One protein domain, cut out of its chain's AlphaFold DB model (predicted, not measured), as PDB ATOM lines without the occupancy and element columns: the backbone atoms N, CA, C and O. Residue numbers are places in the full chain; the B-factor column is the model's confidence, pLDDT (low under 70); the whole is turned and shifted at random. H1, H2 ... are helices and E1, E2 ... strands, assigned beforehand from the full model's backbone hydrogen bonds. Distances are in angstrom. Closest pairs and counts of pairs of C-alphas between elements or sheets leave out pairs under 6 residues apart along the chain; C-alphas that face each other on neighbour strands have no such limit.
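What this domain is: This is residues 5 to 80 and 94 to 119 of the 123 residues of the protein "DUF5641 domain-containing protein" of Eumeta variegata (UniProt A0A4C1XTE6). A long helix, H3, has short H1 beside its residues 67 to 71 and a small E1-E2 hairpin beyond its last residues; H2 and long loops fill out the body, and residues 47 to 62 stick out. The printed part has 102 residues, ordered H1, H2, H3, E1, E2: mostly helix, with under half in named elements. It is loose, radius of gyration of the C-alphas 16.2 A, spanning 56 by 28 by 19 A.

How they stand to each other: Look first at E1, residues 100 to 102, and E2, residues 115 to 117, an antiparallel hairpin; N 101 and O 116 are 2.8 A apart, within hydrogen-bond range. H3, residues 56 to 80, touches H1, residues 5 to 13, with residues 67 to 71 alone, at a shallow tilt of 29 degrees, the same way; the closest C-alphas, of Ile 8 and Ile 67, are 7.0 A apart. H1 and H2, residues 32 to 36, only just touch, with 3 pairs of C-alphas within 8 A, the closest Asn 13 and Pro 32 at 5.0 A. Every O i to N i+4 pair is within range in H1 and H2, and 20 of 21 in H3.

Where its parts are: Find C-alpha 56 at (-20.548, -10.672, 44.853); H3 runs 36.2 A from there. H1 spans 12.2 A; E2 ends at (-6.540, 27.845, 51.241).

The domain as a whole: Residues 81 to 93 are not printed, a 17.2 A gap between C-alphas 80 and 94. The links printed whole are long. Residues 51, 53 and 54 have pLDDT under 70.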
ATOM      1  N   LEU A   5      -9.256  -1.568  36.183       93.62
ATOM      2  CA  LEU A   5      -8.448  -0.611  35.420       93.62
ATOM      3  C   LEU A   5      -9.204   0.690  35.132       93.62
ATOM      4  O   LEU A   5      -8.624   1.758  35.277       93.62
ATOM      5  N   VAL A   6     -10.499   0.613  34.811       93.06
ATOM      6  CA  VAL A   6     -11.341   1.804  34.596       93.06
ATOM      7  C   VAL A   6     -11.485   2.611  35.895       93.06
ATOM      8  O   VAL A   6     -11.484   3.839  35.886       93.06
ATOM      9  N   GLN A   7     -11.554   1.937  37.047       93.81
ATOM     10  CA  GLN A   7     -11.557   2.610  38.349       93.81
ATOM     11  C   GLN A   7     -10.203   3.262  38.671       93.81
ATOM     12  O   GLN A   7     -10.166   4.371  39.197       93.81
ATOM     13  N   ILE A   8      -9.091   2.611  38.325       95.44
ATOM     14  CA  ILE A   8      -7.746   3.189  38.461       95.44
ATOM     15  C   ILE A   8      -7.589   4.416  37.557       95.44
ATOM     16  O   ILE A   8      -7.107   5.451  38.009       95.44
ATOM     17  N   GLU A   9      -8.036   4.337  36.306       95.06
ATOM     18  CA  GLU A   9      -8.050   5.467  35.377       95.06
ATOM     19  C   GLU A   9      -8.830   6.655  35.958       95.06
ATOM     20  O   GLU A   9      -8.336   7.784  35.965       95.06
ATOM     21  N   ALA A  10     -10.011   6.396  36.524       94.81
ATOM     22  CA  ALA A  10     -10.814   7.411  37.196       94.81
ATOM     23  C   ALA A  10     -10.047   8.092  38.350       94.81
ATOM     24  O   ALA A  10     -10.102   9.314  38.499       94.81
ATOM     25  N   ILE A  11      -9.271   7.325  39.126       95.94
ATOM     26  CA  ILE A  11      -8.406   7.844  40.199       95.94
ATOM     27  C   ILE A  11      -7.259   8.695  39.655       95.94
ATOM     28  O   ILE A  11      -6.956   9.756  40.199       95.94
ATOM     29  N   LEU A  12      -6.616   8.258  38.577       95.62
ATOM     30  CA  LEU A  12      -5.546   9.020  37.940       95.62
ATOM     31  C   LEU A  12      -6.071  10.353  37.390       95.62
ATOM     32  O   LEU A  12      -5.403  11.383  37.517       95.62
ATOM     33  N   ASN A  13      -7.269  10.347  36.808       95.56
ATOM     34  CA  ASN A  13      -7.885  11.504  36.162       95.56
ATOM     35  C   ASN A  13      -8.606  12.458  37.124       95.56
ATOM     36  O   ASN A  13      -8.961  13.565  36.716       95.56
ATOM     37  N   SER A  14      -8.770  12.086  38.397       94.94
ATOM     38  CA  SER A  14      -9.277  12.985  39.444       94.94
ATOM     39  C   SER A  14      -8.190  13.837  40.106       94.94
ATOM     40  O   SER A  14      -8.507  14.693  40.929       94.94
ATOM     41  N   ARG A  15      -6.909  13.634  39.762       94.31
ATOM     42  CA  ARG A  15      -5.794  14.366  40.385       94.31
ATOM     43  C   ARG A  15      -5.897  15.887  40.152       94.31
ATOM     44  O   ARG A  15      -6.177  16.307  39.026       94.31
ATOM     45  N   PRO A  16      -5.629  16.722  41.167       94.12
ATOM     46  CA  PRO A  16      -5.722  18.176  41.056       94.12
ATOM     47  C   PRO A  16      -4.509  18.772  40.329       94.12
ATOM     48  O   PRO A  16      -3.399  18.699  40.835       94.12
ATOM     49  N   LEU A  17      -4.705  19.408  39.172       92.00
ATOM     50  CA  LEU A  17      -3.645  20.075  38.397       92.00
ATOM     51  C   LEU A  17      -3.442  21.534  38.812       92.00
ATOM     52  O   LEU A  17      -2.313  22.009  38.895       92.00
ATOM     53  N   SER A  18      -4.544  22.251  39.020       88.69
ATOM     54  CA  SER A  18      -4.571  23.668  39.388       88.69
ATOM     55  C   SER A  18      -5.894  23.992  40.081       88.69
ATOM     56  O   SER A  18      -6.771  23.139  40.192       88.69
ATOM     57  N   VAL A  19      -6.055  25.228  40.534       88.00
ATOM     58  CA  VAL A  19      -7.352  25.770  40.941       88.00
ATOM     59  C   VAL A  19      -8.175  26.154  39.720       88.00
ATOM     60  O   VAL A  19      -7.636  26.692  38.753       88.00
ATOM     61  N   LEU A  20      -9.474  25.862  39.765       85.50
ATOM     62  CA  LEU A  20     -10.424  26.286  38.739       85.50
ATOM     63  C   LEU A  20     -10.957  27.702  39.015       85.50
ATOM     64  O   LEU A  20     -11.124  28.486  38.087       85.50
ATOM     65  N   SER A  21     -11.201  28.023  40.290       80.81
ATOM     66  CA  SER A  21     -11.751  29.308  40.736       80.81
ATOM     67  C   SER A  21     -10.710  30.134  41.495       80.81
ATOM     68  O   SER A  21      -9.838  29.589  42.174       80.81
ATOM     69  N   SER A  22     -10.818  31.461  41.381       75.06
ATOM     70  CA  SER A  22     -10.045  32.412  42.196       75.06
ATOM     71  C   SER A  22     -10.722  32.718  43.536       75.06
ATOM     72  O   SER A  22     -10.109  33.349  44.398       75.06
ATOM     73  N   GLU A  23     -11.967  32.267  43.725       81.50
ATOM     74  CA  GLU A  23     -12.743  32.544  44.928       81.50
ATOM     75  C   GLU A  23     -12.303  31.664  46.112       81.50
ATOM     76  O   GLU A  23     -12.385  30.435  46.041       81.50
ATOM     77  N   PRO A  24     -11.887  32.251  47.254       75.31
ATOM     78  CA  PRO A  24     -11.423  31.491  48.420       75.31
ATOM     79  C   PRO A  24     -12.474  30.577  49.065       75.31
ATOM     80  O   PRO A  24     -12.114  29.720  49.877       75.31
ATOM     81  N   SER A  25     -13.761  30.800  48.783       79.69
ATOM     82  CA  SER A  25     -14.880  29.964  49.234       79.69
ATOM     83  C   SER A  25     -15.074  28.711  48.380       79.69
ATOM     84  O   SER A  25     -15.664  27.748  48.861       79.69
ATOM     85  N   GLU A  26     -14.560  28.697  47.149       83.44
ATOM     86  CA  GLU A  26     -14.770  27.624  46.177       83.44
ATOM     87  C   GLU A  26     -13.450  26.941  45.825       83.44
ATOM     88  O   GLU A  26     -12.802  27.214  44.814       83.44
ATOM     89  N   LEU A  27     -13.045  25.994  46.669       83.44
ATOM     90  CA  LEU A  27     -11.852  25.187  46.429       83.44
ATOM     91  C   LEU A  27     -12.180  24.030  45.488       83.44
ATOM     92  O   LEU A  27     -12.330  22.885  45.909       83.44
ATOM     93  N   LEU A  28     -12.295  24.352  44.200       87.00
ATOM     94  CA  LEU A  28     -12.491  23.376  43.135       87.00
ATOM     95  C   LEU A  28     -11.185  23.158  42.361       87.00
ATOM     96  O   LEU A  28     -10.634  24.117  41.805       87.00
ATOM     97  N   PRO A  29     -10.672  21.917  42.302       90.88
ATOM     98  CA  PRO A  29      -9.511  21.616  41.491       90.88
ATOM     99  C   PRO A  29      -9.899  21.467  40.020       90.88
ATOM    100  O   PRO A  29     -10.849  20.765  39.675       90.88
ATOM    101  N   LEU A  30      -9.088  22.046  39.144       92.12
ATOM    102  CA  LEU A  30      -9.007  21.642  37.751       92.12
ATOM    103  C   LEU A  30      -8.289  20.289  37.690       92.12
ATOM    104  O   LEU A  30      -7.160  20.159  38.162       92.12
ATOM    105  N   THR A  31      -8.928  19.285  37.102       94.69
ATOM    106  CA  THR A  31      -8.416  17.905  37.001       94.69
ATOM    107  C   THR A  31      -8.332  17.475  35.534       94.69
ATOM    108  O   THR A  31      -9.027  18.055  34.697       94.69
ATOM    109  N   PRO A  32      -7.550  16.436  35.182       95.62
ATOM    110  CA  PRO A  32      -7.539  15.890  33.825       95.62
ATOM    111  C   PRO A  32      -8.928  15.498  33.317       95.62
ATOM    112  O   PRO A  32      -9.225  15.693  32.142       95.62
ATOM    113  N   SER A  33      -9.806  14.996  34.193       94.06
ATOM    114  CA  SER A  33     -11.165  14.624  33.797       94.06
ATOM    115  C   SER A  33     -11.980  15.798  33.251       94.06
ATOM    116  O   SER A  33     -12.791  15.588  32.358       94.06
ATOM    117  N   HIS A  34     -11.727  17.036  33.693       94.31
ATOM    118  CA  HIS A  34     -12.386  18.209  33.111       94.31
ATOM    119  C   HIS A  34     -12.075  18.371  31.618       94.31
ATOM    120  O   HIS A  34     -12.894  18.909  30.888       94.31
ATOM    121  N   PHE A  35     -10.929  17.888  31.138       94.12
ATOM    122  CA  PHE A  35     -10.605  17.917  29.712       94.12
ATOM    123  C   PHE A  35     -11.168  16.710  28.960       94.12
ATOM    124  O   PHE A  35     -11.515  16.828  27.790       94.12
ATOM    125  N   LEU A  36     -11.263  15.554  29.621       92.75
ATOM    126  CA  LEU A  36     -11.709  14.306  28.996       92.75
ATOM    127  C   LEU A  36     -13.234  14.191  28.917       92.75
ATOM    128  O   LEU A  36     -13.764  13.713  27.920       92.75
ATOM    129  N   THR A  37     -13.940  14.609  29.969       90.12
ATOM    130  CA  THR A  37     -15.395  14.442  30.112       90.12
ATOM    131  C   THR A  37     -16.125  15.750  30.397       90.12
ATOM    132  O   THR A  37     -17.324  15.723  30.652       90.12
ATOM    133  N   LEU A  38     -15.424  16.895  30.387       88.50
ATOM    134  CA  LEU A  38     -15.967  18.224  30.721       88.50
ATOM    135  C   LEU A  38     -16.481  18.357  32.164       88.50
ATOM    136  O   LEU A  38     -17.056  19.379  32.532       88.50
ATOM    137  N   THR A  39     -16.241  17.350  33.009       88.19
ATOM    138  CA  THR A  39     -16.725  17.298  34.390       88.19
ATOM    139  C   THR A  39     -15.696  16.657  35.328       88.19
ATOM    140  O   THR A  39     -14.867  15.838  34.910       88.19
ATOM    141  N   PRO A  40     -15.735  16.973  36.635       88.00
ATOM    142  CA  PRO A  40     -14.967  16.229  37.622       88.00
ATOM    143  C   PRO A  40     -15.521  14.808  37.775       88.00
ATOM    144  O   PRO A  40     -16.737  14.597  37.787       88.00
ATOM    145  N   ILE A  41     -14.632  13.837  37.969       89.75
ATOM    146  CA  ILE A  41     -15.019  12.489  38.389       89.75
ATOM    147  C   ILE A  41     -15.279  12.519  39.896       89.75
ATOM    148  O   ILE A  41     -14.357  12.725  40.682       89.75
ATOM    149  N   LYS A  42     -16.541  12.320  40.291       87.50
ATOM    150  CA  LYS A  42     -16.979  12.349  41.700       87.50
ATOM    151  C   LYS A  42     -17.198  10.964  42.305       87.50
ATOM    152  O   LYS A  42     -17.250  10.828  43.520       87.50
ATOM    153  N   THR A  43     -17.344   9.944  41.468       89.56
ATOM    154  CA  THR A  43     -17.610   8.571  41.894       89.56
ATOM    155  C   THR A  43     -16.786   7.604  41.065       89.56
ATOM    156  O   THR A  43     -16.482   7.855  39.897       89.56
ATOM    157  N   LEU A  44     -16.404   6.486  41.683       88.50
ATOM    158  CA  LEU A  44     -15.776   5.406  40.943       88.50
ATOM    159  C   LEU A  44     -16.835   4.717  40.080       88.50
ATOM    160  O   LEU A  44     -17.934   4.442  40.569       88.50
ATOM    161  N   PRO A  45     -16.517   4.406  38.817       84.94
ATOM    162  CA  PRO A  45     -17.438   3.687  37.962       84.94
ATOM    163  C   PRO A  45     -17.680   2.289  38.545       84.94
ATOM    164  O   PRO A  45     -16.744   1.543  38.859       84.94
ATOM    165  N   ALA A  46     -18.954   1.942  38.708       81.25
ATOM    166  CA  ALA A  46     -19.402   0.644  39.191       81.25
ATOM    167  C   ALA A  46     -19.978  -0.182  38.035       81.25
ATOM    168  O   ALA A  46     -20.409   0.354  37.011       81.25
ATOM    169  N   ARG A  47     -19.932  -1.506  38.168       78.19
ATOM    170  CA  ARG A  47     -20.612  -2.412  37.241       78.19
ATOM    171  C   ARG A  47     -22.060  -2.565  37.697       78.19
ATOM    172  O   ARG A  47     -22.285  -2.715  38.896       78.19
ATOM    173  N   ASP A  48     -22.991  -2.566  36.752       78.56
ATOM    174  CA  ASP A  48     -24.348  -3.022  37.028       78.56
ATOM    175  C   ASP A  48     -24.349  -4.545  37.224       78.56
ATOM    176  O   ASP A  48     -23.701  -5.281  36.474       78.56
ATOM    177  N   ILE A  49     -24.996  -4.990  38.293       74.94
ATOM    178  CA  ILE A  49     -24.969  -6.370  38.795       74.94
ATOM    179  C   ILE A  49     -26.377  -6.877  39.131       74.94
ATOM    180  O   ILE A  49     -26.497  -7.898  39.804       74.94
ATOM    181  N   SER A  50     -27.431  -6.187  38.680       76.25
ATOM    182  CA  SER A  50     -28.828  -6.554  38.948       76.25
ATOM    183  C   SER A  50     -29.190  -7.989  38.534       76.25
ATOM    184  O   SER A  50     -30.018  -8.608  39.197       76.25
ATOM    185  N   ASP A  51     -28.533  -8.534  37.504       68.31
ATOM    186  CA  ASP A  51     -28.903  -9.810  36.872       68.31
ATOM    187  C   ASP A  51     -27.938 -10.981  37.184       68.31
ATOM    188  O   ASP A  51     -28.047 -12.056  36.589       68.31
ATOM    189  N   GLU A  52     -26.967 -10.820  38.099       71.50
ATOM    190  CA  GLU A  52     -25.907 -11.820  38.341       71.50
ATOM    191  C   GLU A  52     -26.048 -12.586  39.675       71.50
ATOM    192  O   GLU A  52     -25.945 -12.019  40.760       71.50
ATOM    193  N   ASN A  53     -26.153 -13.920  39.598       61.16
ATOM    194  CA  ASN A  53     -26.169 -14.849  40.743       61.16
ATOM    195  C   ASN A  53     -24.741 -15.298  41.135       61.16
ATOM    196  O   ASN A  53     -24.381 -16.473  41.067       61.16
ATOM    197  N   VAL A  54     -23.871 -14.344  41.478       64.94
ATOM    198  CA  VAL A  54     -22.453 -14.595  41.817       64.94
ATOM    199  C   VAL A  54     -22.208 -14.319  43.305       64.94
ATOM    200  O   VAL A  54     -22.929 -13.547  43.930       64.94
ATOM    201  N   ASN A  55     -21.164 -14.906  43.904       70.12
ATOM    202  CA  ASN A  55     -20.687 -14.504  45.235       70.12
ATOM    203  C   ASN A  55     -20.037 -13.101  45.169       70.12
ATOM    204  O   ASN A  55     -18.816 -12.939  45.096       70.12
ATOM    205  N   LEU A  56     -20.889 -12.073  45.116       72.62
ATOM    206  CA  LEU A  56     -20.548 -10.672  44.853       72.62
ATOM    207  C   LEU A  56     -19.679 -10.051  45.955       72.62
ATOM    208  O   LEU A  56     -18.868  -9.167  45.677       72.62
ATOM    209  N   LEU A  57     -19.813 -10.530  47.195       80.56
ATOM    210  CA  LEU A  57     -19.157  -9.941  48.363       80.56
ATOM    211  C   LEU A  57     -17.642 -10.157  48.350       80.56
ATOM    212  O   LEU A  57     -16.890  -9.196  48.509       80.56
ATOM    213  N   GLN A  58     -17.181 -11.387  48.101       83.25
ATOM    214  CA  GLN A  58     -15.745 -11.688  48.048       83.25
ATOM    215  C   GLN A  58     -15.059 -10.932  46.909       83.25
ATOM    216  O   GLN A  58     -14.010 -10.318  47.100       83.25
ATOM    217  N   ARG A  59     -15.679 -10.921  45.723       83.75
ATOM    218  CA  ARG A  59     -15.143 -10.202  44.565       83.75
ATOM    219  C   ARG A  59     -15.072  -8.697  44.821       83.75
ATOM    220  O   ARG A  59     -14.041  -8.092  44.534       83.75
ATOM    221  N   LYS A  60     -16.137  -8.098  45.362       84.62
ATOM    222  CA  LYS A  60     -16.157  -6.676  45.715       84.62
ATOM    223  C   LYS A  60     -15.065  -6.345  46.732       84.62
ATOM    224  O   LYS A  60     -14.320  -5.404  46.508       84.62
ATOM    225  N   HIS A  61     -14.895  -7.170  47.765       87.88
ATOM    226  CA  HIS A  61     -13.840  -6.987  48.760       87.88
ATOM    227  C   HIS A  61     -12.434  -6.995  48.135       87.88
ATOM    228  O   HIS A  61     -11.593  -6.170  48.486       87.88
ATOM    229  N   ILE A  62     -12.173  -7.892  47.174       90.81
ATOM    230  CA  ILE A  62     -10.898  -7.924  46.438       90.81
ATOM    231  C   ILE A  62     -10.706  -6.639  45.621       90.81
ATOM    232  O   ILE A  62      -9.628  -6.047  45.659       90.81
ATOM    233  N   ILE A  63     -11.739  -6.195  44.899       90.69
ATOM    234  CA  ILE A  63     -11.692  -4.962  44.100       90.69
ATOM    235  C   ILE A  63     -11.424  -3.752  45.002       90.69
ATOM    236  O   ILE A  63     -10.480  -3.004  44.751       90.69
ATOM    237  N   ASP A  64     -12.191  -3.606  46.081       90.62
ATOM    238  CA  ASP A  64     -12.056  -2.507  47.036       90.62
ATOM    239  C   ASP A  64     -10.653  -2.497  47.659       90.62
ATOM    240  O   ASP A  64     -10.018  -1.445  47.726       90.62
ATOM    241  N   HIS A  65     -10.113  -3.664  48.026       93.56
ATOM    242  CA  HIS A  65      -8.750  -3.791  48.545       93.56
ATOM    243  C   HIS A  65      -7.691  -3.322  47.531       93.56
ATOM    244  O   HIS A  65      -6.779  -2.569  47.884       93.56
ATOM    245  N   VAL A  66      -7.807  -3.728  46.261       94.88
ATOM    246  CA  VAL A  66      -6.879  -3.298  45.199       94.88
ATOM    247  C   VAL A  66      -6.947  -1.784  44.997       94.88
ATOM    248  O   VAL A  66      -5.909  -1.125  44.944       94.88
ATOM    249  N   ILE A  67      -8.154  -1.221  44.943       95.25
ATOM    250  CA  ILE A  67      -8.369   0.215  44.750       95.25
ATOM    251  C   ILE A  67      -7.838   1.035  45.925       95.25
ATOM    252  O   ILE A  67      -7.149   2.034  45.713       95.25
ATOM    253  N   GLN A  68      -8.102   0.612  47.160       93.69
ATOM    254  CA  GLN A  68      -7.597   1.286  48.357       93.69
ATOM    255  C   GLN A  68      -6.067   1.238  48.430       93.69
ATOM    256  O   GLN A  68      -5.433   2.250  48.731       93.69
ATOM    257  N   SER A  69      -5.470   0.085  48.110       95.38
ATOM    258  CA  SER A  69      -4.014  -0.080  48.063       95.38
ATOM    259  C   SER A  69      -3.381   0.834  47.011       95.38
ATOM    260  O   SER A  69      -2.440   1.579  47.313       95.38
ATOM    261  N   PHE A  70      -3.950   0.857  45.801       96.25
ATOM    262  CA  PHE A  70      -3.508   1.749  44.732       96.25
ATOM    263  C   PHE A  70      -3.616   3.216  45.152       96.25
ATOM    264  O   PHE A  70      -2.635   3.950  45.071       96.25
ATOM    265  N   TRP A  71      -4.776   3.637  45.665       95.81
ATOM    266  CA  TRP A  71      -5.014   5.007  46.112       95.81
ATOM    267  C   TRP A  71      -4.015   5.458  47.180       95.81
ATOM    268  O   TRP A  71      -3.425   6.534  47.064       95.81
ATOM    269  N   LYS A  72      -3.782   4.617  48.198       94.31
ATOM    270  CA  LYS A  72      -2.853   4.905  49.296       94.31
ATOM    271  C   LYS A  72      -1.446   5.203  48.785       94.31
ATOM    272  O   LYS A  72      -0.796   6.111  49.301       94.31
ATOM    273  N   ARG A  73      -0.987   4.460  47.778       94.81
ATOM    274  CA  ARG A  73       0.320   4.663  47.150       94.81
ATOM    275  C   ARG A  73       0.318   5.867  46.207       94.81
ATOM    276  O   ARG A  73       1.154   6.756  46.355       94.81
ATOM    277  N   TRP A  74      -0.651   5.926  45.297       95.12
ATOM    278  CA  TRP A  74      -0.757   6.955  44.266       95.12
ATOM    279  C   TRP A  74      -0.804   8.366  44.849       95.12
ATOM    280  O   TRP A  74      -0.073   9.242  44.392       95.12
ATOM    281  N   LYS A  75      -1.601   8.593  45.903       93.44
ATOM    282  CA  LYS A  75      -1.697   9.922  46.521       93.44
ATOM    283  C   LYS A  75      -0.350  10.420  47.044       93.44
ATOM    284  O   LYS A  75      -0.033  11.596  46.906       93.44
ATOM    285  N   VAL A  76       0.461   9.528  47.613       92.56
ATOM    286  CA  VAL A  76       1.781   9.870  48.157       92.56
ATOM    287  C   VAL A  76       2.766  10.164  47.034       92.56
ATOM    288  O   VAL A  76       3.450  11.186  47.082       92.56
ATOM    289  N   GLU A  77       2.818   9.300  46.019       93.50
ATOM    290  CA  GLU A  77       3.693   9.487  44.860       93.50
ATOM    291  C   GLU A  77       3.357  10.791  44.128       93.50
ATOM    292  O   GLU A  77       4.245  11.603  43.876       93.50
ATOM    293  N   TYR A  78       2.071  11.056  43.888       93.38
ATOM    294  CA  TYR A  78       1.627  12.287  43.250       93.38
ATOM    295  C   TYR A  78       2.005  13.536  44.058       93.38
ATOM    296  O   TYR A  78       2.599  14.466  43.510       93.38
ATOM    297  N   LEU A  79       1.753  13.550  45.373       91.19
ATOM    298  CA  LEU A  79       2.156  14.666  46.237       91.19
ATOM    299  C   LEU A  79       3.670  14.906  46.210       91.19
ATOM    300  O   LEU A  79       4.109  16.054  46.272       91.19
ATOM    301  N   HIS A  80       4.471  13.847  46.081       90.00
ATOM    302  CA  HIS A  80       5.917  13.982  45.948       90.00
ATOM    303  C   HIS A  80       6.306  14.702  44.649       90.00
ATOM    304  O   HIS A  80       7.175  15.573  44.681       90.00
ATOM    305  N   SER A  94       8.320  30.511  49.781       74.19
ATOM    306  CA  SER A  94       7.395  30.427  50.909       74.19
ATOM    307  C   SER A  94       5.973  30.498  50.364       74.19
ATOM    308  O   SER A  94       5.671  31.376  49.549       74.19
ATOM    309  N   ILE A  95       5.122  29.557  50.779       80.00
ATOM    310  CA  ILE A  95       3.712  29.514  50.380       80.00
ATOM    311  C   ILE A  95       3.087  30.850  50.806       80.00
ATOM    312  O   ILE A  95       3.168  31.234  51.973       80.00
ATOM    313  N   GLN A  96       2.506  31.589  49.866       83.50
ATOM    314  CA  GLN A  96       1.994  32.935  50.126       83.50
ATOM    315  C   GLN A  96       0.538  32.888  50.592       83.50
ATOM    316  O   GLN A  96      -0.171  31.893  50.422       83.50
ATOM    317  N   LYS A  97       0.069  33.980  51.204       82.75
ATOM    318  CA  LYS A  97      -1.372  34.159  51.421       82.75
ATOM    319  C   LYS A  97      -2.074  34.103  50.058       82.75
ATOM    320  O   LYS A  97      -1.582  34.687  49.101       82.75
ATOM    321  N   GLY A  98      -3.195  33.395  49.982       82.62
ATOM    322  CA  GLY A  98      -3.925  33.201  48.728       82.62
ATOM    323  C   GLY A  98      -3.557  31.936  47.958       82.62
ATOM    324  O   GLY A  98      -4.241  31.590  47.003       82.62
ATOM    325  N   THR A  99      -2.512  31.207  48.361       85.38
ATOM    326  CA  THR A  99      -2.157  29.948  47.699       85.38
ATOM    327  C   THR A  99      -3.089  28.817  48.135       85.38
ATOM    328  O   THR A  99      -3.278  28.589  49.336       85.38
ATOM    329  N   VAL A 100      -3.630  28.086  47.160       88.69
ATOM    330  CA  VAL A 100      -4.322  26.812  47.383       88.69
ATOM    331  C   VAL A 100      -3.308  25.677  47.390       88.69
ATOM    332  O   VAL A 100      -2.382  25.644  46.581       88.69
ATOM    333  N   VAL A 101      -3.468  24.761  48.334       88.62
ATOM    334  CA  VAL A 101      -2.571  23.629  48.555       88.62
ATOM    335  C   VAL A 101      -3.368  22.337  48.639       88.62
ATOM    336  O   VAL A 101      -4.486  22.324  49.149       88.62
ATOM    337  N   VAL A 102      -2.774  21.240  48.176       91.06
ATOM    338  CA  VAL A 102      -3.298  19.895  48.431       91.06
ATOM    339  C   VAL A 102      -2.800  19.443  49.802       91.06
ATOM    340  O   VAL A 102      -1.604  19.519  50.095       91.06
ATOM    341  N   LEU A 103      -3.713  18.995  50.657       89.38
ATOM    342  CA  LEU A 103      -3.412  18.525  52.001       89.38
ATOM    343  C   LEU A 103      -3.061  17.037  51.969       89.38
ATOM    344  O   LEU A 103      -3.735  16.219  51.344       89.38
ATOM    345  N   LYS A 104      -2.008  16.662  52.695       87.88
ATOM    346  CA  LYS A 104      -1.711  15.254  52.947       87.88
ATOM    347  C   LYS A 104      -2.615  14.769  54.083       87.88
ATOM    348  O   LYS A 104      -2.390  15.129  55.232       87.88
ATOM    349  N   SER A 105      -3.619  13.961  53.748       87.25
ATOM    350  CA  SER A 105      -4.471  13.262  54.716       87.25
ATOM    351  C   SER A 105      -4.261  11.758  54.594       87.25
ATOM    352  O   SER A 105      -4.329  11.204  53.493       87.25
ATOM    353  N   ASP A 106      -4.021  11.082  55.714       81.12
ATOM    354  CA  ASP A 106      -3.832   9.629  55.718       81.12
ATOM    355  C   ASP A 106      -5.159   8.886  55.498       81.12
ATOM    356  O   ASP A 106      -5.163   7.859  54.816       81.12
ATOM    357  N   ASN A 107      -6.282   9.483  55.913       85.38
ATOM    358  CA  ASN A 107      -7.621   8.880  55.894       85.38
ATOM    359  C   ASN A 107      -8.494   9.290  54.690       85.38
ATOM    360  O   ASN A 107      -9.693   9.026  54.699       85.38
ATOM    361  N   SER A 108      -7.936   9.944  53.665       87.62
ATOM    362  CA  SER A 108      -8.712  10.287  52.463       87.62
ATOM    363  C   SER A 108      -9.142   9.041  51.690       87.62
ATOM    364  O   SER A 108      -8.340   8.125  51.467       87.62
ATOM    365  N   VAL A 109     -10.397   9.030  51.247       90.94
ATOM    366  CA  VAL A 109     -10.959   7.986  50.379       90.94
ATOM    367  C   VAL A 109     -10.517   8.195  48.922       90.94
ATOM    368  O   VAL A 109     -10.082   9.293  48.572       90.94
ATOM    369  N   PRO A 110     -10.594   7.174  48.047       91.62
ATOM    370  CA  PRO A 110     -10.314   7.357  46.625       91.62
ATOM    371  C   PRO A 110     -11.112   8.520  46.025       91.62
ATOM    372  O   PRO A 110     -12.283   8.688  46.351       91.62
ATOM    373  N   LEU A 111     -10.480   9.283  45.125       92.25
ATOM    374  CA  LEU A 111     -11.008  10.512  44.500       92.25
ATOM    375  C   LEU A 111     -11.074  11.747  45.415       92.25
ATOM    376  O   LEU A 111     -11.240  12.852  44.900       92.25
ATOM    377  N   ASP A 112     -10.903  11.594  46.731       91.38
ATOM    378  CA  ASP A 112     -10.935  12.715  47.668       91.38
ATOM    379  C   ASP A 112      -9.552  13.359  47.820       91.38
ATOM    380  O   ASP A 112      -8.636  12.829  48.459       91.38
ATOM    381  N   TRP A 113      -9.406  14.532  47.209       91.75
ATOM    382  CA  TRP A 113      -8.215  15.363  47.302       91.75
ATOM    383  C   TRP A 113      -8.502  16.561  48.209       91.75
ATOM    384  O   TRP A 113      -9.001  17.578  47.722       91.75
ATOM    385  N   PRO A 114      -8.184  16.487  49.513       90.56
ATOM    386  CA  PRO A 114      -8.474  17.581  50.426       90.56
ATOM    387  C   PRO A 114      -7.643  18.808  50.045       90.56
ATOM    388  O   PRO A 114      -6.413  18.758  49.997       90.56
ATOM    389  N   LEU A 115      -8.324  19.918  49.772       91.06
ATOM    390  CA  LEU A 115      -7.703  21.193  49.431       91.06
ATOM    391  C   LEU A 115      -7.744  22.149  50.623       91.06
ATOM    392  O   LEU A 115      -8.681  22.151  51.419       91.06
ATOM    393  N   GLY A 116      -6.723  22.991  50.726       89.50
ATOM    394  CA  GLY A 116      -6.633  24.052  51.718       89.50
ATOM    395  C   GLY A 116      -6.324  25.393  51.069       89.50
ATOM    396  O   GLY A 116      -5.591  25.460  50.087       89.50
ATOM    397  N   TYR A 117      -6.840  26.473  51.650       87.69
ATOM    398  CA  TYR A 117      -6.540  27.845  51.241       87.69
ATOM    399  C   TYR A 117      -5.731  28.562  52.318       87.69
ATOM    400  O   TYR A 117      -6.151  28.663  53.478       87.69
ATOM    401  N   ARG A 118      -4.567  29.107  51.954       84.56
ATOM    402  CA  ARG A 118      -3.713  29.809  52.914       84.56
ATOM    403  C   ARG A 118      -4.259  31.203  53.235       84.56
ATOM    404  O   ARG A 118      -4.046  32.159  52.491       84.56
ATOM    405  N   ARG A 119      -4.894  31.347  54.407       82.62
ATOM    406  CA  ARG A 119      -5.437  32.633  54.899       82.62
ATOM    407  C   ARG A 119      -4.408  33.557  55.561       82.62
ATOM    408  O   ARG A 119      -4.577  34.774  55.502       82.62
TER     409      ARG A 119